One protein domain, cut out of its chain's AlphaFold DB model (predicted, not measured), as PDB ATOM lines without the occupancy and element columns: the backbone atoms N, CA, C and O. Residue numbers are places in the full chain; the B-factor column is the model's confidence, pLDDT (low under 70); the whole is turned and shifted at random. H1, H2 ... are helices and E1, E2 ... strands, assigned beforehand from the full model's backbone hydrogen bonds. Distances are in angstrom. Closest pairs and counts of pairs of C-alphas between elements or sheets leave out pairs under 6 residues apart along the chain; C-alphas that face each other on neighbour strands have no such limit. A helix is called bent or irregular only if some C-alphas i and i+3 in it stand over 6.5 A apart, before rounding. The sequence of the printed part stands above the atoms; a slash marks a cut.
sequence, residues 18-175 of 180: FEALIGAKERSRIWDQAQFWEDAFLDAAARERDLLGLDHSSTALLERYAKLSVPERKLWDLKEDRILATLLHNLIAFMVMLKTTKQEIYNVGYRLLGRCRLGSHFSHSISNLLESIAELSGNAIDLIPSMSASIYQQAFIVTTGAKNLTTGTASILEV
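AT A GLANCE: This is residues 18 to 175 of the 180 residues of the protein "MAP kinase-activating death domain protein" of Echinococcus granulosus (UniProt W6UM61). Four helices, H3, H5, H6 and H7, form an up-and-down bundle, and the longest of them, H5, runs on past the other three to a small two-stranded hairpin, E1 and E2, at one end of a long rod. H4 lies toward the hairpin's end of the rod, and the short helices H1 and H2 lie toward the opposite end. The printed part has 158 residues, with seven named helices followed by two named strands, E1 and E2, which make an antiparallel sheet; the class is mostly helix. The whole is loose, with a radius of gyration of the C-alphas of 18.9 A and spans of 71 by 33 by 26 A.

HOW THE PARTS SIT: E1, residues 155 to 159, and E2, residues 170 to 174, form a hairpin; N 156 and O 173 are 2.9 A apart, and N 171 and O 158 are 3.0 A apart, both within hydrogen-bond range. H5, residues 70 to 97, comes nearest to E2 at the C-alphas of Pro 71 and Ala 170, 6.7 A apart. H3, residues 34 to 52, touches H5 residues 80 to 91 alone, at a steep tilt of 40 degrees, opposite ways; the closest C-alphas, of Ala 45 and Leu 84, are 6.6 A apart. H6, residues 102 to 116, forms a helical hairpin with H5, at a shallow tilt of 11 degrees; their closest C-alphas, of Met 95 and Ile 105, are 6.7 A apart. With its residues 34 to 38 alone, H3 touches H6, the C-alphas of Ala 34 and Val 108 being 6.2 A apart. H7, residues 120 to 135, touches H5 at a shallow tilt of 6 degrees, the same way, with the C-alphas of Ala 85 and Phe 122 6.0 A apart. H6 and H7 are a helical hairpin too; the C-alphas of Tyr 106 and Leu 130 are 6.6 A apart. H4, residues 59 to 67, is close to H5 but not clearly touching, with the C-alphas of Tyr 65 and Arg 73 7.0 A apart. H1, residues 18 to 21, is close to H5 but not clearly touching, with the C-alphas of Phe 18 and Met 97 6.4 A apart; H2, residues 29 to 32, is likewise close to H3, with the C-alphas of Ile 30 and Phe 36 6.9 A apart. In H3, H4, H5 and H6 every O i to N i+4 pair is within hydrogen-bond range, in H7 10 of 12 are, and H1 and H2 are too short for such a pair.

IN THESE COORDINATES: H5 is 40.6 A long, from C-alpha 70 at (30.349, -30.196, 36.182) to C-alpha 97 at (48.351, -55.312, 62.583). H3 is 27.4 A long, H7 24.3 A and H6 20.8 A. H7 is irregular: C-alphas 131 and 134 are 7.3 A apart. E2 ends at C-alpha 174, (25.037, -41.666, 47.560).

THE WHOLE: The two C-alphas farthest apart, of Lys 25 and Asn 164, are 72.9 A apart. The printed part has no cut. The link from H7 to E1, residues 136 to 154, is long. Mean pLDDT of the printed part is 85.2; residues 24 to 25, 56 to 62, 65, 150 to 156, 160 to 170 and 174 to 175 are under 70.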
ATOM      1  N   PHE A  18      47.373 -62.109  59.765       88.12
ATOM      2  CA  PHE A  18      48.476 -61.235  60.172       88.12
ATOM      3  C   PHE A  18      49.311 -61.826  61.320       88.12
ATOM      4  O   PHE A  18      50.502 -61.535  61.399       88.12
ATOM      5  N   GLU A  19      48.738 -62.688  62.171       88.38
ATOM      6  CA  GLU A  19      49.451 -63.327  63.287       88.38
ATOM      7  C   GLU A  19      50.574 -64.242  62.788       88.38
ATOM      8  O   GLU A  19      51.643 -64.310  63.396       88.38
ATOM      9  N   ALA A  20      50.380 -64.883  61.631       86.38
ATOM     10  CA  ALA A  20      51.425 -65.660  60.973       86.38
ATOM     11  C   ALA A  20      52.558 -64.767  60.433       86.38
ATOM     12  O   ALA A  20      53.723 -65.163  60.461       86.38
ATOM     13  N   LEU A  21      52.236 -63.548  59.985       84.94
ATOM     14  CA  LEU A  21      53.193 -62.590  59.409       84.94
ATOM     15  C   LEU A  21      54.059 -61.881  60.463       84.94
ATOM     16  O   LEU A  21      55.144 -61.389  60.146       84.94
ATOM     17  N   ILE A  22      53.603 -61.851  61.717       86.56
ATOM     18  CA  ILE A  22      54.360 -61.363  62.883       86.56
ATOM     19  C   ILE A  22      54.978 -62.508  63.711       86.56
ATOM     20  O   ILE A  22      55.460 -62.258  64.814       86.56
ATOM     21  N   GLY A  23      54.894 -63.748  63.211       71.19
ATOM     22  CA  GLY A  23      55.034 -64.994  63.968       71.19
ATOM     23  C   GLY A  23      56.384 -65.268  64.656       71.19
ATOM     24  O   GLY A  23      57.353 -64.518  64.571       71.19
ATOM     25  N   ALA A  24      56.443 -66.423  65.331       59.56
ATOM     26  CA  ALA A  24      57.425 -66.797  66.363       59.56
ATOM     27  C   ALA A  24      58.917 -66.847  65.960       59.56
ATOM     28  O   ALA A  24      59.763 -66.986  66.839       59.56
ATOM     29  N   LYS A  25      59.250 -66.775  64.664       68.62
ATOM     30  CA  LYS A  25      60.633 -66.880  64.154       68.62
ATOM     31  C   LYS A  25      61.310 -65.549  63.824       68.62
ATOM     32  O   LYS A  25      62.498 -65.593  63.547       68.62
ATOM     33  N   GLU A  26      60.561 -64.442  63.879       77.56
ATOM     34  CA  GLU A  26      60.941 -63.023  63.724       77.56
ATOM     35  C   GLU A  26      60.039 -62.315  62.703       77.56
ATOM     36  O   GLU A  26      59.781 -62.800  61.601       77.56
ATOM     37  N   ARG A  27      59.578 -61.121  63.084       90.81
ATOM     38  CA  ARG A  27      58.836 -60.198  62.224       90.81
ATOM     39  C   ARG A  27      59.765 -59.659  61.128       90.81
ATOM     40  O   ARG A  27      60.857 -59.187  61.428       90.81
ATOM     41  N   SER A  28      59.317 -59.678  59.869       90.94
ATOM     42  CA  SER A  28      60.107 -59.153  58.745       90.94
ATOM     43  C   SER A  28      60.439 -57.665  58.910       90.94
ATOM     44  O   SER A  28      59.569 -56.859  59.238       90.94
ATOM     45  N   ARG A  29      61.687 -57.290  58.598       92.06
ATOM     46  CA  ARG A  29      62.163 -55.894  58.620       92.06
ATOM     47  C   ARG A  29      61.582 -55.033  57.497       92.06
ATOM     48  O   ARG A  29      61.719 -53.817  57.540       92.06
ATOM     49  N   ILE A  30      60.956 -55.634  56.481       93.81
ATOM     50  CA  ILE A  30      60.333 -54.870  55.387       93.81
ATOM     51  C   ILE A  30      59.206 -53.967  55.902       93.81
ATOM     52  O   ILE A  30      59.019 -52.864  55.406       93.81
ATOM     53  N   TRP A  31      58.518 -54.391  56.963       94.56
ATOM     54  CA  TRP A  31      57.446 -53.623  57.587       94.56
ATOM     55  C   TRP A  31      57.945 -52.345  58.283       94.56
ATOM     56  O   TRP A  31      57.133 -51.475  58.585       94.56
ATOM     57  N   ASP A  32      59.251 -52.224  58.546       94.00
ATOM     58  CA  ASP A  32      59.891 -51.010  59.075       94.00
ATOM     59  C   ASP A  32      60.299 -50.019  57.973       94.00
ATOM     60  O   ASP A  32      60.808 -48.940  58.267       94.00
ATOM     61  N   GLN A  33      60.107 -50.368  56.699       96.50
ATOM     62  CA  GLN A  33      60.508 -49.526  55.579       96.50
ATOM     63  C   GLN A  33      59.342 -48.641  55.137       96.50
ATOM     64  O   GLN A  33      58.372 -49.132  54.566       96.50
ATOM     65  N   ALA A  34      59.471 -47.326  55.336       96.56
ATOM     66  CA  ALA A  34      58.514 -46.318  54.862       96.56
ATOM     67  C   ALA A  34      58.131 -46.523  53.388       96.56
ATOM     68  O   ALA A  34      56.959 -46.540  53.021       96.56
ATOM     69  N   GLN A  35      59.164 -46.721  52.560       96.69
ATOM     70  CA  GLN A  35      59.051 -46.822  51.111       96.69
ATOM     71  C   GLN A  35      58.154 -47.986  50.692       96.69
ATOM     72  O   GLN A  35      57.322 -47.818  49.812       96.69
ATOM     73  N   PHE A  36      58.262 -49.132  51.372       97.81
ATOM     74  CA  PHE A  36      57.414 -50.286  51.090       97.81
ATOM     75  C   PHE A  36      55.925 -49.943  51.235       97.81
ATOM     76  O   PHE A  36      55.122 -50.303  50.379       97.81
ATOM     77  N   TRP A  37      55.554 -49.231  52.302       98.31
ATOM     78  CA  TRP A  37      54.163 -48.849  52.545       98.31
ATOM     79  C   TRP A  37      53.657 -47.816  51.541       98.31
ATOM     80  O   TRP A  37      52.510 -47.896  51.105       98.31
ATOM     81  N   GLU A  38      54.508 -46.864  51.159       98.19
ATOM     82  CA  GLU A  38      54.182 -45.871  50.135       98.19
ATOM     83  C   GLU A  38      53.983 -46.519  48.762       98.19
ATOM     84  O   GLU A  38      52.976 -46.250  48.110       98.19
ATOM     85  N   ASP A  39      54.886 -47.410  48.354       98.25
ATOM     86  CA  ASP A  39      54.795 -48.118  47.077       98.25
ATOM     87  C   ASP A  39      53.570 -49.041  47.052       98.25
ATOM     88  O   ASP A  39      52.779 -48.994  46.113       98.25
ATOM     89  N   ALA A  40      53.330 -49.796  48.130       98.06
ATOM     90  CA  ALA A  40      52.151 -50.652  48.252       98.06
ATOM     91  C   ALA A  40      50.836 -49.861  48.153       98.06
ATOM     92  O   ALA A  40      49.870 -50.336  47.551       98.06
ATOM     93  N   PHE A  41      50.787 -48.651  48.722       98.31
ATOM     94  CA  PHE A  41      49.637 -47.759  48.588       98.31
ATOM     95  C   PHE A  41      49.437 -47.298  47.141       98.31
ATOM     96  O   PHE A  41      48.314 -47.342  46.636       98.31
ATOM     97  N   LEU A  42      50.509 -46.875  46.467       96.38
ATOM     98  CA  LEU A  42      50.448 -46.411  45.080       96.38
ATOM     99  C   LEU A  42      50.030 -47.533  44.123       96.38
ATOM    100  O   LEU A  42      49.154 -47.313  43.286       96.38
ATOM    101  N   ASP A  43      50.575 -48.735  44.301       96.75
ATOM    102  CA  ASP A  43      50.215 -49.923  43.522       96.75
ATOM    103  C   ASP A  43      48.744 -50.311  43.727       96.75
ATOM    104  O   ASP A  43      48.030 -50.631  42.771       96.75
ATOM    105  N   ALA A  44      48.259 -50.266  44.973       96.25
ATOM    106  CA  ALA A  44      46.858 -50.538  45.281       96.25
ATOM    107  C   ALA A  44      45.924 -49.477  44.680       96.25
ATOM    108  O   ALA A  44      44.877 -49.824  44.132       96.25
ATOM    109  N   ALA A  45      46.311 -48.200  44.733       95.00
ATOM    110  CA  ALA A  45      45.541 -47.105  44.155       95.00
ATOM    111  C   ALA A  45      45.483 -47.191  42.626       95.00
ATOM    112  O   ALA A  45      44.415 -46.998  42.053       95.00
ATOM    113  N   ALA A  46      46.598 -47.515  41.961       93.06
ATOM    114  CA  ALA A  46      46.621 -47.763  40.520       93.06
ATOM    115  C   ALA A  46      45.659 -48.899  40.146       93.06
ATOM    116  O   ALA A  46      44.771 -48.711  39.318       93.06
ATOM    117  N   ARG A  47      45.738 -50.033  40.855       92.06
ATOM    118  CA  ARG A  47      44.854 -51.178  40.611       92.06
ATOM    119  C   ARG A  47      43.374 -50.847  40.807       92.06
ATOM    120  O   ARG A  47      42.557 -51.240  39.982       92.06
ATOM    121  N   GLU A  48      43.001 -50.166  41.891       92.19
ATOM    122  CA  GLU A  48      41.595 -49.798  42.124       92.19
ATOM    123  C   GLU A  48      41.073 -48.842  41.047       92.19
ATOM    124  O   GLU A  48      39.954 -49.018  40.562       92.19
ATOM    125  N   ARG A  49      41.887 -47.868  40.621       90.50
ATOM    126  CA  ARG A  49      41.529 -46.966  39.519       90.50
ATOM    127  C   ARG A  49      41.331 -47.724  38.211       90.50
ATOM    128  O   ARG A  49      40.343 -47.460  37.529       90.50
ATOM    129  N   ASP A  50      42.197 -48.684  37.897       88.31
ATOM    130  CA  ASP A  50      42.064 -49.528  36.705       88.31
ATOM    131  C   ASP A  50      40.755 -50.325  36.729       88.31
ATOM    132  O   ASP A  50      39.994 -50.314  35.760       88.31
ATOM    133  N   LEU A  51      40.444 -50.967  37.862       87.62
ATOM    134  CA  LEU A  51      39.219 -51.756  38.038       87.62
ATOM    135  C   LEU A  51      37.945 -50.915  37.891       87.62
ATOM    136  O   LEU A  51      36.927 -51.410  37.410       87.62
ATOM    137  N   LEU A  52      37.994 -49.649  38.305       85.25
ATOM    138  CA  LEU A  52      36.856 -48.730  38.283       85.25
ATOM    139  C   LEU A  52      36.809 -47.849  37.026       85.25
ATOM    140  O   LEU A  52      35.864 -47.074  36.857       85.25
ATOM    141  N   GLY A  53      37.801 -47.966  36.137       81.44
ATOM    142  CA  GLY A  53      37.920 -47.155  34.926       81.44
ATOM    143  C   GLY A  53      38.204 -45.674  35.201       81.44
ATOM    144  O   GLY A  53      37.789 -44.822  34.412       81.44
ATOM    145  N   LEU A  54      38.872 -45.374  36.319       80.12
ATOM    146  CA  LEU A  54      39.287 -44.034  36.750       80.12
ATOM    147  C   LEU A  54      40.773 -43.744  36.473       80.12
ATOM    148  O   LEU A  54      41.285 -42.722  36.919       80.12
ATOM    149  N   ASP A  55      41.495 -44.629  35.785       75.31
ATOM    150  CA  ASP A  55      42.915 -44.412  35.496       75.31
ATOM    151  C   ASP A  55      43.137 -43.219  34.549       75.31
ATOM    152  O   ASP A  55      42.545 -43.138  33.478       75.31
ATOM    153  N   HIS A  56      44.013 -42.292  34.945       64.38
ATOM    154  CA  HIS A  56      44.329 -41.051  34.228       64.38
ATOM    155  C   HIS A  56      45.562 -41.174  33.316       64.38
ATOM    156  O   HIS A  56      45.978 -40.180  32.717       64.38
ATOM    157  N   SER A  57      46.177 -42.357  33.210       63.06
ATOM    158  CA  SER A  57      47.474 -42.540  32.545       63.06
ATOM    159  C   SER A  57      47.479 -42.231  31.039       63.06
ATOM    160  O   SER A  57      48.530 -41.924  30.473       63.06
ATOM    161  N   SER A  58      46.317 -42.253  30.375       62.81
ATOM    162  CA  SER A  58      46.206 -41.947  28.947       62.81
ATOM    163  C   SER A  58      45.778 -40.500  28.693       62.81
ATOM    164  O   SER A  58      44.765 -40.027  29.211       62.81
ATOM    165  N   THR A  59      46.490 -39.811  27.797       63.03
ATOM    166  CA  THR A  59      46.135 -38.474  27.285       63.03
ATOM    167  C   THR A  59      44.696 -38.395  26.763       63.03
ATOM    168  O   THR A  59      44.016 -37.394  26.980       63.03
ATOM    169  N   ALA A  60      44.180 -39.474  26.167       62.03
ATOM    170  CA  ALA A  60      42.792 -39.562  25.710       62.03
ATOM    171  C   ALA A  60      41.764 -39.515  26.862       62.03
ATOM    172  O   ALA A  60      40.621 -39.089  26.679       62.03
ATOM    173  N   LEU A  61      42.157 -39.938  28.064       65.94
ATOM    174  CA  LEU A  61      41.296 -39.976  29.243       65.94
ATOM    175  C   LEU A  61      41.234 -38.611  29.941       65.94
ATOM    176  O   LEU A  61      40.161 -38.201  30.384       65.94
ATOM    177  N   LEU A  62      42.327 -37.842  29.899       68.12
ATOM    178  CA  LEU A  62      42.329 -36.421  30.271       68.12
ATOM    179  C   LEU A  62      41.413 -35.594  29.355       68.12
ATOM    180  O   LEU A  62      40.644 -34.756  29.831       68.12
ATOM    181  N   GLU A  63      41.414 -35.869  28.047       70.31
ATOM    182  CA  GLU A  63      40.467 -35.244  27.115       70.31
ATOM    183  C   GLU A  63      39.011 -35.618  27.418       70.31
ATOM    184  O   GLU A  63      38.106 -34.799  27.242       70.31
ATOM    185  N   ARG A  64      38.760 -36.848  27.882       70.62
ATOM    186  CA  ARG A  64      37.426 -37.282  28.313       70.62
ATOM    187  C   ARG A  64      36.993 -36.553  29.583       70.62
ATOM    188  O   ARG A  64      35.861 -36.079  29.622       70.62
ATOM    189  N   TYR A  65      37.886 -36.391  30.561       68.50
ATOM    190  CA  TYR A  65      37.621 -35.603  31.770       68.50
ATOM    191  C   TYR A  65      37.275 -34.143  31.435       68.50
ATOM    192  O   TYR A  65      36.316 -33.584  31.971       68.50
ATOM    193  N   ALA A  66      37.983 -33.537  30.476       71.06
ATOM    194  CA  ALA A  66      37.688 -32.182  30.002       71.06
ATOM    195  C   ALA A  66      36.285 -32.050  29.376       71.06
ATOM    196  O   ALA A  66      35.675 -30.983  29.447       71.06
ATOM    197  N   LYS A  67      35.753 -33.139  28.802       79.12
ATOM    198  CA  LYS A  67      34.417 -33.197  28.186       79.12
ATOM    199  C   LYS A  67      33.291 -33.519  29.176       79.12
ATOM    200  O   LYS A  67      32.128 -33.411  28.794       79.12
ATOM    201  N   LEU A  68      33.606 -33.897  30.418       79.75
ATOM    202  CA  LEU A  68      32.595 -34.167  31.444       79.75
ATOM    203  C   LEU A  68      31.815 -32.894  31.802       79.75
ATOM    204  O   LEU A  68      32.336 -31.776  31.794       79.75
ATOM    205  N   SER A  69      30.553 -33.056  32.176       83.50
ATOM    206  CA  SER A  69      29.777 -32.004  32.825       83.50
ATOM    207  C   SER A  69      30.317 -31.706  34.233       83.50
ATOM    208  O   SER A  69      31.061 -32.488  34.826       83.50
ATOM    209  N   VAL A  70      29.947 -30.555  34.805       84.75
ATOM    210  CA  VAL A  70      30.349 -30.196  36.182       84.75
ATOM    211  C   VAL A  70      29.922 -31.261  37.212       84.75
ATOM    212  O   VAL A  70      30.754 -31.610  38.050       84.75
ATOM    213  N   PRO A  71      28.689 -31.809  37.181       81.75
ATOM    214  CA  PRO A  71      28.288 -32.879  38.097       81.75
ATOM    215  C   PRO A  71      29.089 -34.173  37.911       81.75
ATOM    216  O   PRO A  71      29.428 -34.820  38.896       81.75
ATOM    217  N   GLU A  72      29.433 -34.530  36.671       81.31
ATOM    218  CA  GLU A  72      30.268 -35.701  36.378       81.31
ATOM    219  C   GLU A  72      31.678 -35.543  36.923       81.31
ATOM    220  O   GLU A  72      32.148 -36.454  37.596       81.31
ATOM    221  N   ARG A  73      32.317 -34.383  36.738       84.38
ATOM    222  CA  ARG A  73      33.624 -34.120  37.358       84.38
ATOM    223  C   ARG A  73      33.570 -34.254  38.876       84.38
ATOM    224  O   ARG A  73      34.373 -34.977  39.442       84.38
ATOM    225  N   LYS A  74      32.562 -33.661  39.522       86.62
ATOM    226  CA  LYS A  74      32.392 -33.775  40.981       86.62
ATOM    227  C   LYS A  74      32.201 -35.216  41.450       86.62
ATOM    228  O   LYS A  74      32.727 -35.591  42.490       86.62
ATOM    229  N   LEU A  75      31.436 -36.020  40.709       85.25
ATOM    230  CA  LEU A  75      31.258 -37.435  41.029       85.25
ATOM    231  C   LEU A  75      32.565 -38.219  40.856       85.25
ATOM    232  O   LEU A  75      32.852 -39.110  41.650       85.25
ATOM    233  N   TRP A  76      33.340 -37.905  39.821       85.75
ATOM    234  CA  TRP A  76      34.658 -38.495  39.597       85.75
ATOM    235  C   TRP A  76      35.624 -38.161  40.732       85.75
ATOM    236  O   TRP A  76      36.193 -39.081  41.314       85.75
ATOM    237  N   ASP A  77      35.729 -36.885  41.103       88.31
ATOM    238  CA  ASP A  77      36.578 -36.430  42.207       88.31
ATOM    239  C   ASP A  77      36.168 -37.113  43.530       88.31
ATOM    240  O   ASP A  77      37.013 -37.585  44.284       88.31
ATOM    241  N   LEU A  78      34.861 -37.260  43.782       90.31
ATOM    242  CA  LEU A  78      34.352 -37.955  44.969       90.31
ATOM    243  C   LEU A  78      34.717 -39.450  44.987       90.31
ATOM    244  O   LEU A  78      35.028 -40.004  46.043       90.31
ATOM    245  N   LYS A  79      34.654 -40.124  43.833       89.69
ATOM    246  CA  LYS A  79      35.053 -41.535  43.719       89.69
ATOM    247  C   LYS A  79      36.549 -41.699  43.976       89.69
ATOM    248  O   LYS A  79      36.938 -42.593  44.720       89.69
ATOM    249  N   GLU A  80      37.359 -40.821  43.401       91.94
ATOM    250  CA  GLU A  80      38.804 -40.793  43.615       91.94
ATOM    251  C   GLU A  80      39.143 -40.617  45.104       91.94
ATOM    252  O   GLU A  80      39.865 -41.436  45.679       91.94
ATOM    253  N   ASP A  81      38.532 -39.627  45.760       93.94
ATOM    254  CA  ASP A  81      38.692 -39.384  47.195       93.94
ATOM    255  C   ASP A  81      38.337 -40.620  48.031       93.94
ATOM    256  O   ASP A  81      39.080 -40.997  48.941       93.94
ATOM    257  N   ARG A  82      37.222 -41.290  47.718       92.81
ATOM    258  CA  ARG A  82      36.791 -42.485  48.453       92.81
ATOM    259  C   ARG A  82      37.765 -43.647  48.272       92.81
ATOM    260  O   ARG A  82      38.028 -44.345  49.252       92.81
ATOM    261  N   ILE A  83      38.305 -43.869  47.072       94.00
ATOM    262  CA  ILE A  83      39.311 -44.921  46.832       94.00
ATOM    263  C   ILE A  83      40.542 -44.655  47.690       94.00
ATOM    264  O   ILE A  83      40.957 -45.516  48.463       94.00
ATOM    265  N   LEU A  84      41.092 -43.446  47.596       96.38
ATOM    266  CA  LEU A  84      42.311 -43.069  48.300       96.38
ATOM    267  C   LEU A  84      42.134 -43.105  49.819       96.38
ATOM    268  O   LEU A  84      42.987 -43.654  50.516       96.38
ATOM    269  N   ALA A  85      41.015 -42.595  50.335       97.06
ATOM    270  CA  ALA A  85      40.695 -42.645  51.757       97.06
ATOM    271  C   ALA A  85      40.556 -44.088  52.262       97.06
ATOM    272  O   ALA A  85      41.137 -44.442  53.284       97.06
ATOM    273  N   THR A  86      39.838 -44.938  51.522       96.88
ATOM    274  CA  THR A  86      39.639 -46.355  51.870       96.88
ATOM    275  C   THR A  86      40.967 -47.105  51.917       96.88
ATOM    276  O   THR A  86      41.260 -47.815  52.880       96.88
ATOM    277  N   LEU A  87      41.802 -46.920  50.894       97.69
ATOM    278  CA  LEU A  87      43.116 -47.549  50.824       97.69
ATOM    279  C   LEU A  87      44.039 -47.053  51.935       97.69
ATOM    280  O   LEU A  87      44.729 -47.867  52.540       97.69
ATOM    281  N   LEU A  88      44.031 -45.753  52.242       98.44
ATOM    282  CA  LEU A  88      44.875 -45.181  53.290       98.44
ATOM    283  C   LEU A  88      44.443 -45.647  54.685       98.44
ATOM    284  O   LEU A  88      45.292 -46.013  55.495       98.44
ATOM    285  N   HIS A  89      43.133 -45.712  54.948       98.44
ATOM    286  CA  HIS A  89      42.578 -46.294  56.174       98.44
ATOM    287  C   HIS A  89      43.049 -47.739  56.361       98.44
ATOM    288  O   HIS A  89      43.618 -48.089  57.396       98.44
ATOM    289  N   ASN A  90      42.870 -48.572  55.333       98.12
ATOM    290  CA  ASN A  90      43.263 -49.978  55.387       98.12
ATOM    291  C   ASN A  90      44.782 -50.154  55.487       98.12
ATOM    292  O   ASN A  90      45.244 -51.041  56.200       98.12
ATOM    293  N   LEU A  91      45.567 -49.303  54.823       98.50
ATOM    294  CA  LEU A  91      47.025 -49.296  54.937       98.50
ATOM    295  C   LEU A  91      47.443 -49.073  56.391       98.50
ATOM    296  O   LEU A  91      48.219 -49.859  56.931       98.50
ATOM    297  N   ILE A  92      46.882 -48.054  57.047       98.50
ATOM    298  CA  ILE A  92      47.139 -47.760  58.461       98.50
ATOM    299  C   ILE A  92      46.738 -48.956  59.337       98.50
ATOM    300  O   ILE A  92      47.513 -49.361  60.208       98.50
ATOM    301  N   ALA A  93      45.584 -49.576  59.075       98.19
ATOM    302  CA  ALA A  93      45.153 -50.788  59.767       98.19
ATOM    303  C   ALA A  93      46.175 -51.930  59.626       98.19
ATOM    304  O   ALA A  93      46.583 -52.524  60.626       98.19
ATOM    305  N   PHE A  94      46.668 -52.192  58.412       97.75
ATOM    306  CA  PHE A  94      47.700 -53.201  58.173       97.75
ATOM    307  C   PHE A  94      49.021 -52.866  58.865       97.75
ATOM    308  O   PHE A  94      49.646 -53.761  59.433       97.75
ATOM    309  N   MET A  95      49.441 -51.599  58.885       98.12
ATOM    310  CA  MET A  95      50.642 -51.182  59.614       98.12
ATOM    311  C   MET A  95      50.511 -51.454  61.121       98.12
ATOM    312  O   MET A  95      51.463 -51.929  61.747       98.12
ATOM    313  N   VAL A  96      49.330 -51.216  61.707       97.62
ATOM    314  CA  VAL A  96      49.036 -51.544  63.114       97.62
ATOM    315  C   VAL A  96      49.055 -53.059  63.347       97.62
ATOM    316  O   VAL A  96      49.727 -53.517  64.276       97.62
ATOM    317  N   MET A  97      48.385 -53.843  62.496       95.75
ATOM    318  CA  MET A  97      48.351 -55.312  62.583       95.75
ATOM    319  C   MET A  97      49.748 -55.925  62.486       95.75
ATOM    320  O   MET A  97      50.102 -56.819  63.257       95.75
ATOM    321  N   LEU A  98      50.572 -55.417  61.567       95.75
ATOM    322  CA  LEU A  98      51.923 -55.913  61.344       95.75
ATOM    323  C   LEU A  98      52.928 -55.401  62.372       95.75
ATOM    324  O   LEU A  98      54.073 -55.830  62.309       95.75
ATOM    325  N   LYS A  99      52.532 -54.578  63.354       95.19
ATOM    326  CA  LYS A  99      53.400 -53.994  64.397       95.19
ATOM    327  C   LYS A  99      54.472 -53.038  63.860       95.19
ATOM    328  O   LYS A  99      55.596 -53.022  64.360       95.19
ATOM    329  N   THR A 100      54.147 -52.246  62.844       96.81
ATOM    330  CA  THR A 100      54.994 -51.120  62.425       96.81
ATOM    331  C   THR A 100      55.081 -50.085  63.547       96.81
ATOM    332  O   THR A 100      54.133 -49.904  64.317       96.81
ATOM    333  N   THR A 101      56.232 -49.422  63.686       96.44
ATOM    334  CA  THR A 101      56.421 -48.443  64.763       96.44
ATOM    335  C   THR A 101      55.431 -47.285  64.625       96.44
ATOM    336  O   THR A 101      55.085 -46.864  63.522       96.44
ATOM    337  N   LYS A 102      54.972 -46.746  65.758       96.75
ATOM    338  CA  LYS A 102      53.977 -45.662  65.788       96.75
ATOM    339  C   LYS A 102      54.462 -44.432  65.026       96.75
ATOM    340  O   LYS A 102      53.722 -43.881  64.222       96.75
ATOM    341  N   GLN A 103      55.726 -44.062  65.235       97.19
ATOM    342  CA  GLN A 103      56.374 -42.970  64.515       97.19
ATOM    343  C   GLN A 103      56.321 -43.176  63.000       97.19
ATOM    344  O   GLN A 103      56.001 -42.243  62.270       97.19
ATOM    345  N   GLU A 104      56.577 -44.395  62.530       97.81
ATOM    346  CA  GLU A 104      56.562 -44.681  61.101       97.81
ATOM    347  C   GLU A 104      55.145 -44.658  60.518       97.81
ATOM    348  O   GLU A 104      54.937 -44.137  59.423       97.81
ATOM    349  N   ILE A 105      54.145 -45.111  61.280       98.50
ATOM    350  CA  ILE A 105      52.730 -44.967  60.906       98.50
ATOM    351  C   ILE A 105      52.359 -43.492  60.736       98.50
ATOM    352  O   ILE A 105      51.752 -43.137  59.726       98.50
ATOM    353  N   TYR A 106      52.757 -42.617  61.665       98.31
ATOM    354  CA  TYR A 106      52.534 -41.177  61.522       98.31
ATOM    355  C   TYR A 106      53.243 -40.611  60.285       98.31
ATOM    356  O   TYR A 106      52.631 -39.879  59.505       98.31
ATOM    357  N   ASN A 107      54.512 -40.971  60.073       97.94
ATOM    358  CA  ASN A 107      55.323 -40.482  58.958       97.94
ATOM    359  C   ASN A 107      54.738 -40.853  57.591       97.94
ATOM    360  O   ASN A 107      54.710 -40.012  56.692       97.94
ATOM    361  N   VAL A 108      54.320 -42.108  57.415       98.44
ATOM    362  CA  VAL A 108      53.710 -42.593  56.169       98.44
ATOM    363  C   VAL A 108      52.297 -42.032  56.032       98.44
ATOM    364  O   VAL A 108      51.962 -41.459  54.997       98.44
ATOM    365  N   GLY A 109      51.489 -42.120  57.092       98.19
ATOM    366  CA  GLY A 109      50.091 -41.703  57.095       98.19
ATOM    367  C   GLY A 109      49.900 -40.229  56.750       98.19
ATOM    368  O   GLY A 109      49.186 -39.917  55.799       98.19
ATOM    369  N   TYR A 110      50.584 -39.313  57.446       97.88
ATOM    370  CA  TYR A 110      50.461 -37.876  57.166       97.88
ATOM    371  C   TYR A 110      51.042 -37.482  55.804       97.88
ATOM    372  O   TYR A 110      50.510 -36.595  55.132       97.88
ATOM    373  N   ARG A 111      52.110 -38.151  55.359       97.81
ATOM    374  CA  ARG A 111      52.720 -37.897  54.048       97.81
ATOM    375  C   ARG A 111      51.797 -38.318  52.911       97.81
ATOM    376  O   ARG A 111      51.606 -37.546  51.972       97.81
ATOM    377  N   LEU A 112      51.209 -39.510  52.996       98.25
ATOM    378  CA  LEU A 112      50.232 -39.984  52.018       98.25
ATOM    379  C   LEU A 112      48.956 -39.144  52.057       98.25
ATOM    380  O   LEU A 112      48.482 -38.746  50.996       98.25
ATOM    381  N   LEU A 113      48.463 -38.782  53.243       97.44
ATOM    382  CA  LEU A 113      47.320 -37.882  53.396       97.44
ATOM    383  C   LEU A 113      47.547 -36.549  52.664       97.44
ATOM    384  O   LEU A 113      46.712 -36.130  51.860       97.44
ATOM    385  N   GLY A 114      48.713 -35.925  52.866       96.56
ATOM    386  CA  GLY A 114      49.088 -34.686  52.180       96.56
ATOM    387  C   GLY A 114      49.212 -34.833  50.658       96.56
ATOM    388  O   GLY A 114      48.886 -33.903  49.922       96.56
ATOM    389  N   ARG A 115      49.635 -36.005  50.166       95.69
ATOM    390  CA  ARG A 115      49.735 -36.298  48.725       95.69
ATOM    391  C   ARG A 115      48.386 -36.586  48.070       95.69
ATOM    392  O   ARG A 115      48.202 -36.207  46.919       95.69
ATOM    393  N   CYS A 116      47.458 -37.227  48.780       93.94
ATOM    394  CA  CYS A 116      46.147 -37.590  48.240       93.94
ATOM    395  C   CYS A 116      45.247 -36.373  47.995       93.94
ATOM    396  O   CYS A 116      44.383 -36.437  47.132       93.94
ATOM    397  N   ARG A 117      45.461 -35.264  48.724       91.56
ATOM    398  CA  ARG A 117      44.677 -34.016  48.603       91.56
ATOM    399  C   ARG A 117      43.163 -34.240  48.743       91.56
ATOM    400  O   ARG A 117      42.380 -33.598  48.049       91.56
ATOM    401  N   LEU A 118      42.783 -35.129  49.659       93.44
ATOM    402  CA  LEU A 118      41.397 -35.540  49.859       93.44
ATOM    403  C   LEU A 118      40.505 -34.367  50.273       93.44
ATOM    404  O   LEU A 118      40.927 -33.480  51.027       93.44
ATOM    405  N   GLY A 119      39.228 -34.429  49.901       93.62
ATOM    406  CA  GLY A 119      38.190 -33.575  50.461       93.62
ATOM    407  C   GLY A 119      38.172 -33.593  51.995       93.62
ATOM    408  O   GLY A 119      38.559 -34.565  52.648       93.62
ATOM    409  N   SER A 120      37.704 -32.491  52.594       93.94
ATOM    410  CA  SER A 120      37.801 -32.247  54.043       93.94
ATOM    411  C   SER A 120      37.219 -33.371  54.907       93.94
ATOM    412  O   SER A 120      37.817 -33.704  55.925       93.94
ATOM    413  N   HIS A 121      36.102 -33.975  54.490       93.81
ATOM    414  CA  HIS A 121      35.469 -35.080  55.213       93.81
ATOM    415  C   HIS A 121      36.404 -36.295  55.345       93.81
ATOM    416  O   HIS A 121      36.681 -36.752  56.454       93.81
ATOM    417  N   PHE A 122      36.944 -36.783  54.225       95.56
ATOM    418  CA  PHE A 122      37.857 -37.926  54.220       95.56
ATOM    419  C   PHE A 122      39.180 -37.602  54.909       95.56
ATOM    420  O   PHE A 122      39.665 -38.404  55.704       95.56
ATOM    421  N   SER A 123      39.724 -36.405  54.664       96.88
ATOM    422  CA  SER A 123      40.942 -35.948  55.332       96.88
ATOM    423  C   SER A 123      40.796 -35.971  56.852       96.88
ATOM    424  O   SER A 123      41.667 -36.488  57.544       96.88
ATOM    425  N   HIS A 124      39.677 -35.463  57.374       97.56
ATOM    426  CA  HIS A 124      39.414 -35.452  58.810       97.56
ATOM    427  C   HIS A 124      39.276 -36.868  59.382       97.56
ATOM    428  O   HIS A 124      39.858 -37.162  60.421       97.56
ATOM    429  N   SER A 125      38.584 -37.769  58.677       97.38
ATOM    430  CA  SER A 125      38.462 -39.172  59.091       97.38
ATOM    431  C   SER A 125      39.824 -39.858  59.243       97.38
ATOM    432  O   SER A 125      40.058 -40.546  60.236       97.38
ATOM    433  N   ILE A 126      40.736 -39.663  58.284       98.12
ATOM    434  CA  ILE A 126      42.083 -40.248  58.343       98.12
ATOM    435  C   ILE A 126      42.928 -39.595  59.437       98.12
ATOM    436  O   ILE A 126      43.625 -40.305  60.161       98.12
ATOM    437  N   SER A 127      42.857 -38.271  59.600       97.75
ATOM    438  CA  SER A 127      43.554 -37.579  60.690       97.75
ATOM    439  C   SER A 127      43.118 -38.098  62.060       97.75
ATOM    440  O   SER A 127      43.972 -38.426  62.873       97.75
ATOM    441  N   ASN A 128      41.814 -38.274  62.288       98.12
ATOM    442  CA  ASN A 128      41.296 -38.800  63.555       98.12
ATOM    443  C   ASN A 128      41.775 -40.237  63.821       98.12
ATOM    444  O   ASN A 128      42.111 -40.590  64.956       98.12
ATOM    445  N   LEU A 129      41.844 -41.072  62.774       98.19
ATOM    446  CA  LEU A 129      42.435 -42.405  62.884       98.19
ATOM    447  C   LEU A 129      43.910 -42.314  63.285       98.19
ATOM    448  O   LEU A 129      44.321 -43.011  64.209       98.19
ATOM    449  N   LEU A 130      44.688 -41.448  62.622       98.12
ATOM    450  CA  LEU A 130      46.096 -41.229  62.942       98.12
ATOM    451  C   LEU A 130      46.264 -40.763  64.388       98.12
ATOM    452  O   LEU A 130      47.037 -41.370  65.115       98.12
ATOM    453  N   GLU A 131      45.502 -39.776  64.849       97.56
ATOM    454  CA  GLU A 131      45.531 -39.294  66.240       97.56
ATOM    455  C   GLU A 131      45.262 -40.406  67.269       97.56
ATOM    456  O   GLU A 131      45.821 -40.387  68.366       97.56
ATOM    457  N   SER A 132      44.486 -41.424  66.896       97.44
ATOM    458  CA  SER A 132      44.158 -42.565  67.758       97.44
ATOM    459  C   SER A 132      45.241 -43.658  67.787       97.44
ATOM    460  O   SER A 132      45.170 -44.576  68.604       97.44
ATOM    461  N   ILE A 133      46.273 -43.591  66.933       97.44
ATOM    462  CA  ILE A 133      47.252 -44.677  66.728       97.44
ATOM    463  C   ILE A 133      48.019 -45.060  67.991       97.44
ATOM    464  O   ILE A 133      48.420 -46.222  68.106       97.44
ATOM    465  N   ALA A 134      48.208 -44.140  68.939       96.12
ATOM    466  CA  ALA A 134      48.874 -44.422  70.210       96.12
ATOM    467  C   ALA A 134      48.244 -45.614  70.959       96.12
ATOM    468  O   ALA A 134      48.978 -46.467  71.457       96.12
ATOM    469  N   GLU A 135      46.914 -45.737  70.921       96.00
ATOM    470  CA  GLU A 135      46.141 -46.716  71.699       96.00
ATOM    471  C   GLU A 135      45.776 -47.990  70.910       96.00
ATOM    472  O   GLU A 135      45.252 -48.956  71.462       96.00
ATOM    473  N   LEU A 136      46.052 -48.027  69.603       96.00
ATOM    474  CA  LEU A 136      45.611 -49.116  68.722       96.00
ATOM    475  C   LEU A 136      46.655 -50.233  68.618       96.00
ATOM    476  O   LEU A 136      47.857 -49.984  68.523       96.00
ATOM    477  N   SER A 137      46.229 -51.494  68.584       94.50
ATOM    478  CA  SER A 137      47.136 -52.634  68.389       94.50
ATOM    479  C   SER A 137      46.427 -53.840  67.773       94.50
ATOM    480  O   SER A 137      45.219 -54.002  67.924       94.50
ATOM    481  N   GLY A 138      47.175 -54.692  67.062       92.12
ATOM    482  CA  GLY A 138      46.613 -55.889  66.429       92.12
ATOM    483  C   GLY A 138      45.477 -55.547  65.461       92.12
ATOM    484  O   GLY A 138      45.623 -54.657  64.630       92.12
ATOM    485  N   ASN A 139      44.340 -56.234  65.590       92.94
ATOM    486  CA  ASN A 139      43.147 -56.057  64.752       92.94
ATOM    487  C   ASN A 139      42.163 -55.006  65.312       92.94
ATOM    488  O   ASN A 139      40.954 -55.198  65.241       92.94
ATOM    489  N   ALA A 140      42.662 -53.934  65.936       94.31
ATOM    490  CA  ALA A 140      41.814 -52.903  66.553       94.31
ATOM    491  C   ALA A 140      41.147 -51.945  65.547       94.31
ATOM    492  O   ALA A 140      40.312 -51.140  65.945       94.31
ATOM    493  N   ILE A 141      41.537 -51.996  64.272       96.31
ATOM    494  CA  ILE A 141      40.978 -51.160  63.207       96.31
ATOM    495  C   ILE A 141      40.260 -52.077  62.226       96.31
ATOM    496  O   ILE A 141      40.891 -52.950  61.624       96.31
ATOM    497  N   ASP A 142      38.958 -51.861  62.055       94.94
ATOM    498  CA  ASP A 142      38.167 -52.590  61.072       94.94
ATOM    499  C   ASP A 142      38.553 -52.174  59.650       94.94
ATOM    500  O   ASP A 142      38.729 -50.989  59.345       94.94
ATOM    501  N   LEU A 143      38.692 -53.170  58.777       94.12
ATOM    502  CA  LEU A 143      38.983 -52.951  57.366       94.12
ATOM    503  C   LEU A 143      37.714 -52.543  56.625       94.12
ATOM    504  O   LEU A 143      36.651 -53.142  56.791       94.12
ATOM    505  N   ILE A 144      37.859 -51.564  55.742       93.38
ATOM    506  CA  ILE A 144      36.793 -51.105  54.861       93.38
ATOM    507  C   ILE A 144      36.899 -51.891  53.545       93.38
ATOM    508  O   ILE A 144      37.985 -51.947  52.960       93.38
ATOM    509  N   PRO A 145      35.818 -52.510  53.043       89.75
ATOM    510  CA  PRO A 145      35.847 -53.176  51.745       89.75
ATOM    511  C   PRO A 145      36.272 -52.212  50.629       89.75
ATOM    512  O   PRO A 145      35.889 -51.042  50.640       89.75
ATOM    513  N   SER A 146      37.038 -52.693  49.645       87.69
ATOM    514  CA  SER A 146      37.405 -51.855  48.500       87.69
ATOM    515  C   SER A 146      36.158 -51.390  47.745       87.69
ATOM    516  O   SER A 146      35.110 -52.050  47.761       87.69
ATOM    517  N   MET A 147      36.258 -50.251  47.060       84.38
ATOM    518  CA  MET A 147      35.141 -49.752  46.260       84.38
ATOM    519  C   MET A 147      34.839 -50.711  45.102       84.38
ATOM    520  O   MET A 147      33.669 -50.966  44.822       84.38
ATOM    521  N   SER A 148      35.868 -51.307  44.490       84.12
ATOM    522  CA  SER A 148      35.708 -52.355  43.474       84.12
ATOM    523  C   SER A 148      34.931 -53.584  43.975       84.12
ATOM    524  O   SER A 148      34.169 -54.178  43.212       84.12
ATOM    525  N   ALA A 149      35.064 -53.942  45.258       80.00
ATOM    526  CA  ALA A 149      34.323 -55.037  45.889       80.00
ATOM    527  C   ALA A 149      32.928 -54.614  46.391       80.00
ATOM    528  O   ALA A 149      32.048 -55.456  46.576       80.00
ATOM    529  N   SER A 150      32.703 -53.314  46.593       68.06
ATOM    530  CA  SER A 150      31.451 -52.757  47.110       68.06
ATOM    531  C   SER A 150      30.524 -52.325  45.979       68.06
ATOM    532  O   SER A 150      30.336 -51.137  45.720       68.06
ATOM    533  N   ILE A 151      29.860 -53.299  45.349       51.09
ATOM    534  CA  ILE A 151      28.820 -53.058  44.326       51.09
ATOM    535  C   ILE A 151      27.717 -52.099  44.839       51.09
ATOM    536  O   ILE A 151      27.092 -51.399  44.046       51.09
ATOM    537  N   TYR A 152      27.514 -52.014  46.160       50.25
ATOM    538  CA  TYR A 152      26.415 -51.283  46.800       50.25
ATOM    539  C   TYR A 152      26.727 -49.847  47.261       50.25
ATOM    540  O   TYR A 152      25.804 -49.170  47.699       50.25
ATOM    541  N   GLN A 153      27.969 -49.350  47.147       55.19
ATOM    542  CA  GLN A 153      28.329 -47.954  47.479       55.19
ATOM    543  C   GLN A 153      28.592 -47.117  46.221       55.19
ATOM    544  O   GLN A 153      29.604 -46.423  46.083       55.19
ATOM    545  N   GLN A 154      27.678 -47.212  45.259       58.69
ATOM    546  CA  GLN A 154      27.743 -46.412  44.044       58.69
ATOM    547  C   GLN A 154      27.072 -45.054  44.279       58.69
ATOM    548  O   GLN A 154      25.964 -44.966  44.806       58.69
ATOM    549  N   ALA A 155      27.764 -43.988  43.881       63.00
ATOM    550  CA  ALA A 155      27.203 -42.647  43.813       63.00
ATOM    551  C   ALA A 155      26.757 -42.347  42.375       63.00
ATOM    552  O   ALA A 155      27.453 -42.689  41.408       63.00
ATOM    553  N   PHE A 156      25.597 -41.708  42.244       68.94
ATOM    554  CA  PHE A 156      24.941 -41.435  40.967       68.94
ATOM    555  C   PHE A 156      24.572 -39.960  40.851       68.94
ATOM    556  O   PHE A 156      24.249 -39.300  41.840       68.94
ATOM    557  N   ILE A 157      24.583 -39.446  39.622       72.88
ATOM    558  CA  ILE A 157      24.028 -38.126  39.326       72.88
ATOM    559  C   ILE A 157      22.532 -38.290  39.114       72.88
ATOM    560  O   ILE A 157      22.101 -38.998  38.205       72.88
ATOM    561  N   VAL A 158      21.746 -37.601  39.932       76.06
ATOM    562  CA  VAL A 158      20.296 -37.535  39.791       76.06
ATOM    563  C   VAL A 158      19.946 -36.174  39.207       76.06
ATOM    564  O   VAL A 158      20.260 -35.134  39.781       76.06
ATOM    565  N   THR A 159      19.308 -36.178  38.040       70.62
ATOM    566  CA  THR A 159      18.742 -34.975  37.417       70.62
ATOM    567  C   THR A 159      17.251 -34.930  37.714       70.62
ATOM    568  O   THR A 159      16.487 -35.767  37.231       70.62
ATOM    569  N   THR A 160      16.807 -33.966  38.519       63.97
ATOM    570  CA  THR A 160      15.379 -33.764  38.782       63.97
ATOM    571  C   THR A 160      14.810 -32.805  37.735       63.97
ATOM    572  O   THR A 160      15.093 -31.611  37.712       63.97
ATOM    573  N   GLY A 161      14.027 -33.341  36.799       53.06
ATOM    574  CA  GLY A 161      13.349 -32.538  35.783       53.06
ATOM    575  C   GLY A 161      11.970 -32.084  36.256       53.06
ATOM    576  O   GLY A 161      11.055 -32.902  36.329       53.06
ATOM    577  N   ALA A 162      11.781 -30.785  36.500       50.09
ATOM    578  CA  ALA A 162      10.450 -30.192  36.405       50.09
ATOM    579  C   ALA A 162      10.128 -30.000  34.916       50.09
ATOM    580  O   ALA A 162      10.924 -29.437  34.164       50.09
ATOM    581  N   LYS A 163       8.980 -30.519  34.465       49.06
ATOM    582  CA  LYS A 163       8.506 -30.307  33.095       49.06
ATOM    583  C   LYS A 163       8.322 -28.802  32.883       49.06
ATOM    584  O   LYS A 163       7.406 -28.218  33.448       49.06
ATOM    585  N   ASN A 164       9.172 -28.247  32.022       50.44
ATOM    586  CA  ASN A 164       9.207 -26.872  31.520       50.44
ATOM    587  C   ASN A 164      10.062 -25.889  32.348       50.44
ATOM    588  O   ASN A 164       9.751 -25.572  33.489       50.44
ATOM    589  N   LEU A 165      11.065 -25.342  31.646       45.59
ATOM    590  CA  LEU A 165      12.007 -24.264  31.981       45.59
ATOM    591  C   LEU A 165      13.368 -24.669  32.597       45.59
ATOM    592  O   LEU A 165      13.468 -25.093  33.739       45.59
ATOM    593  N   THR A 166      14.410 -24.466  31.775       48.50
ATOM    594  CA  THR A 166      15.828 -24.177  32.085       48.50
ATOM    595  C   THR A 166      16.532 -24.975  33.190       48.50
ATOM    596  O   THR A 166      16.312 -24.751  34.371       48.50
ATOM    597  N   THR A 167      17.500 -25.794  32.757       49.44
ATOM    598  CA  THR A 167      18.625 -26.339  33.541       49.44
ATOM    599  C   THR A 167      18.210 -27.005  34.853       49.44
ATOM    600  O   THR A 167      18.306 -26.423  35.931       49.44
ATOM    601  N   GLY A 168      17.778 -28.264  34.743       50.28
ATOM    602  CA  GLY A 168      17.496 -29.115  35.896       50.28
ATOM    603  C   GLY A 168      18.691 -29.173  36.849       50.28
ATOM    604  O   GLY A 168      19.835 -29.366  36.432       50.28
ATOM    605  N   THR A 169      18.417 -28.977  38.134       57.47
ATOM    606  CA  THR A 169      19.391 -29.132  39.207       57.47
ATOM    607  C   THR A 169      19.849 -30.593  39.256       57.47
ATOM    608  O   THR A 169      19.043 -31.521  39.297       57.47
ATOM    609  N   ALA A 170      21.164 -30.804  39.198       58.34
ATOM    610  CA  ALA A 170      21.773 -32.119  39.339       58.34
ATOM    611  C   ALA A 170      22.363 -32.247  40.747       58.34
ATOM    612  O   ALA A 170      23.173 -31.412  41.157       58.34
ATOM    613  N   SER A 171      21.965 -33.284  41.477       70.19
ATOM    614  CA  SER A 171      22.510 -33.627  42.792       70.19
ATOM    615  C   SER A 171      23.217 -34.981  42.740       70.19
ATOM    616  O   SER A 171      22.890 -35.841  41.921       70.19
ATOM    617  N   ILE A 172      24.223 -35.157  43.598       70.88
ATOM    618  CA  ILE A 172      24.870 -36.456  43.796       70.88
ATOM    619  C   ILE A 172      24.077 -37.184  44.877       70.88
ATOM    620  O   ILE A 172      23.930 -36.667  45.984       70.88
ATOM    621  N   LEU A 173      23.554 -38.358  44.533       73.44
ATOM    622  CA  LEU A 173      22.957 -39.279  45.487       73.44
ATOM    623  C   LEU A 173      23.964 -40.379  45.784       73.44
ATOM    624  O   LEU A 173      24.474 -41.034  44.873       73.44
ATOM    625  N   GLU A 174      24.213 -40.584  47.065       61.44
ATOM    626  CA  GLU A 174      25.037 -41.666  47.560       61.44
ATOM    627  C   GLU A 174      24.140 -42.687  48.253       61.44
ATOM    628  O   GLU A 174      23.317 -42.328  49.094       61.44
ATOM    629  N   VAL A 175      24.261 -43.955  47.866       62.72
ATOM    630  CA  VAL A 175      23.543 -45.048  48.523       62.72
ATOM    631  C   VAL A 175      24.507 -45.706  49.501       62.72
ATOM    632  O   VAL A 175      25.474 -46.347  49.098       62.72
TER     633      VAL A 175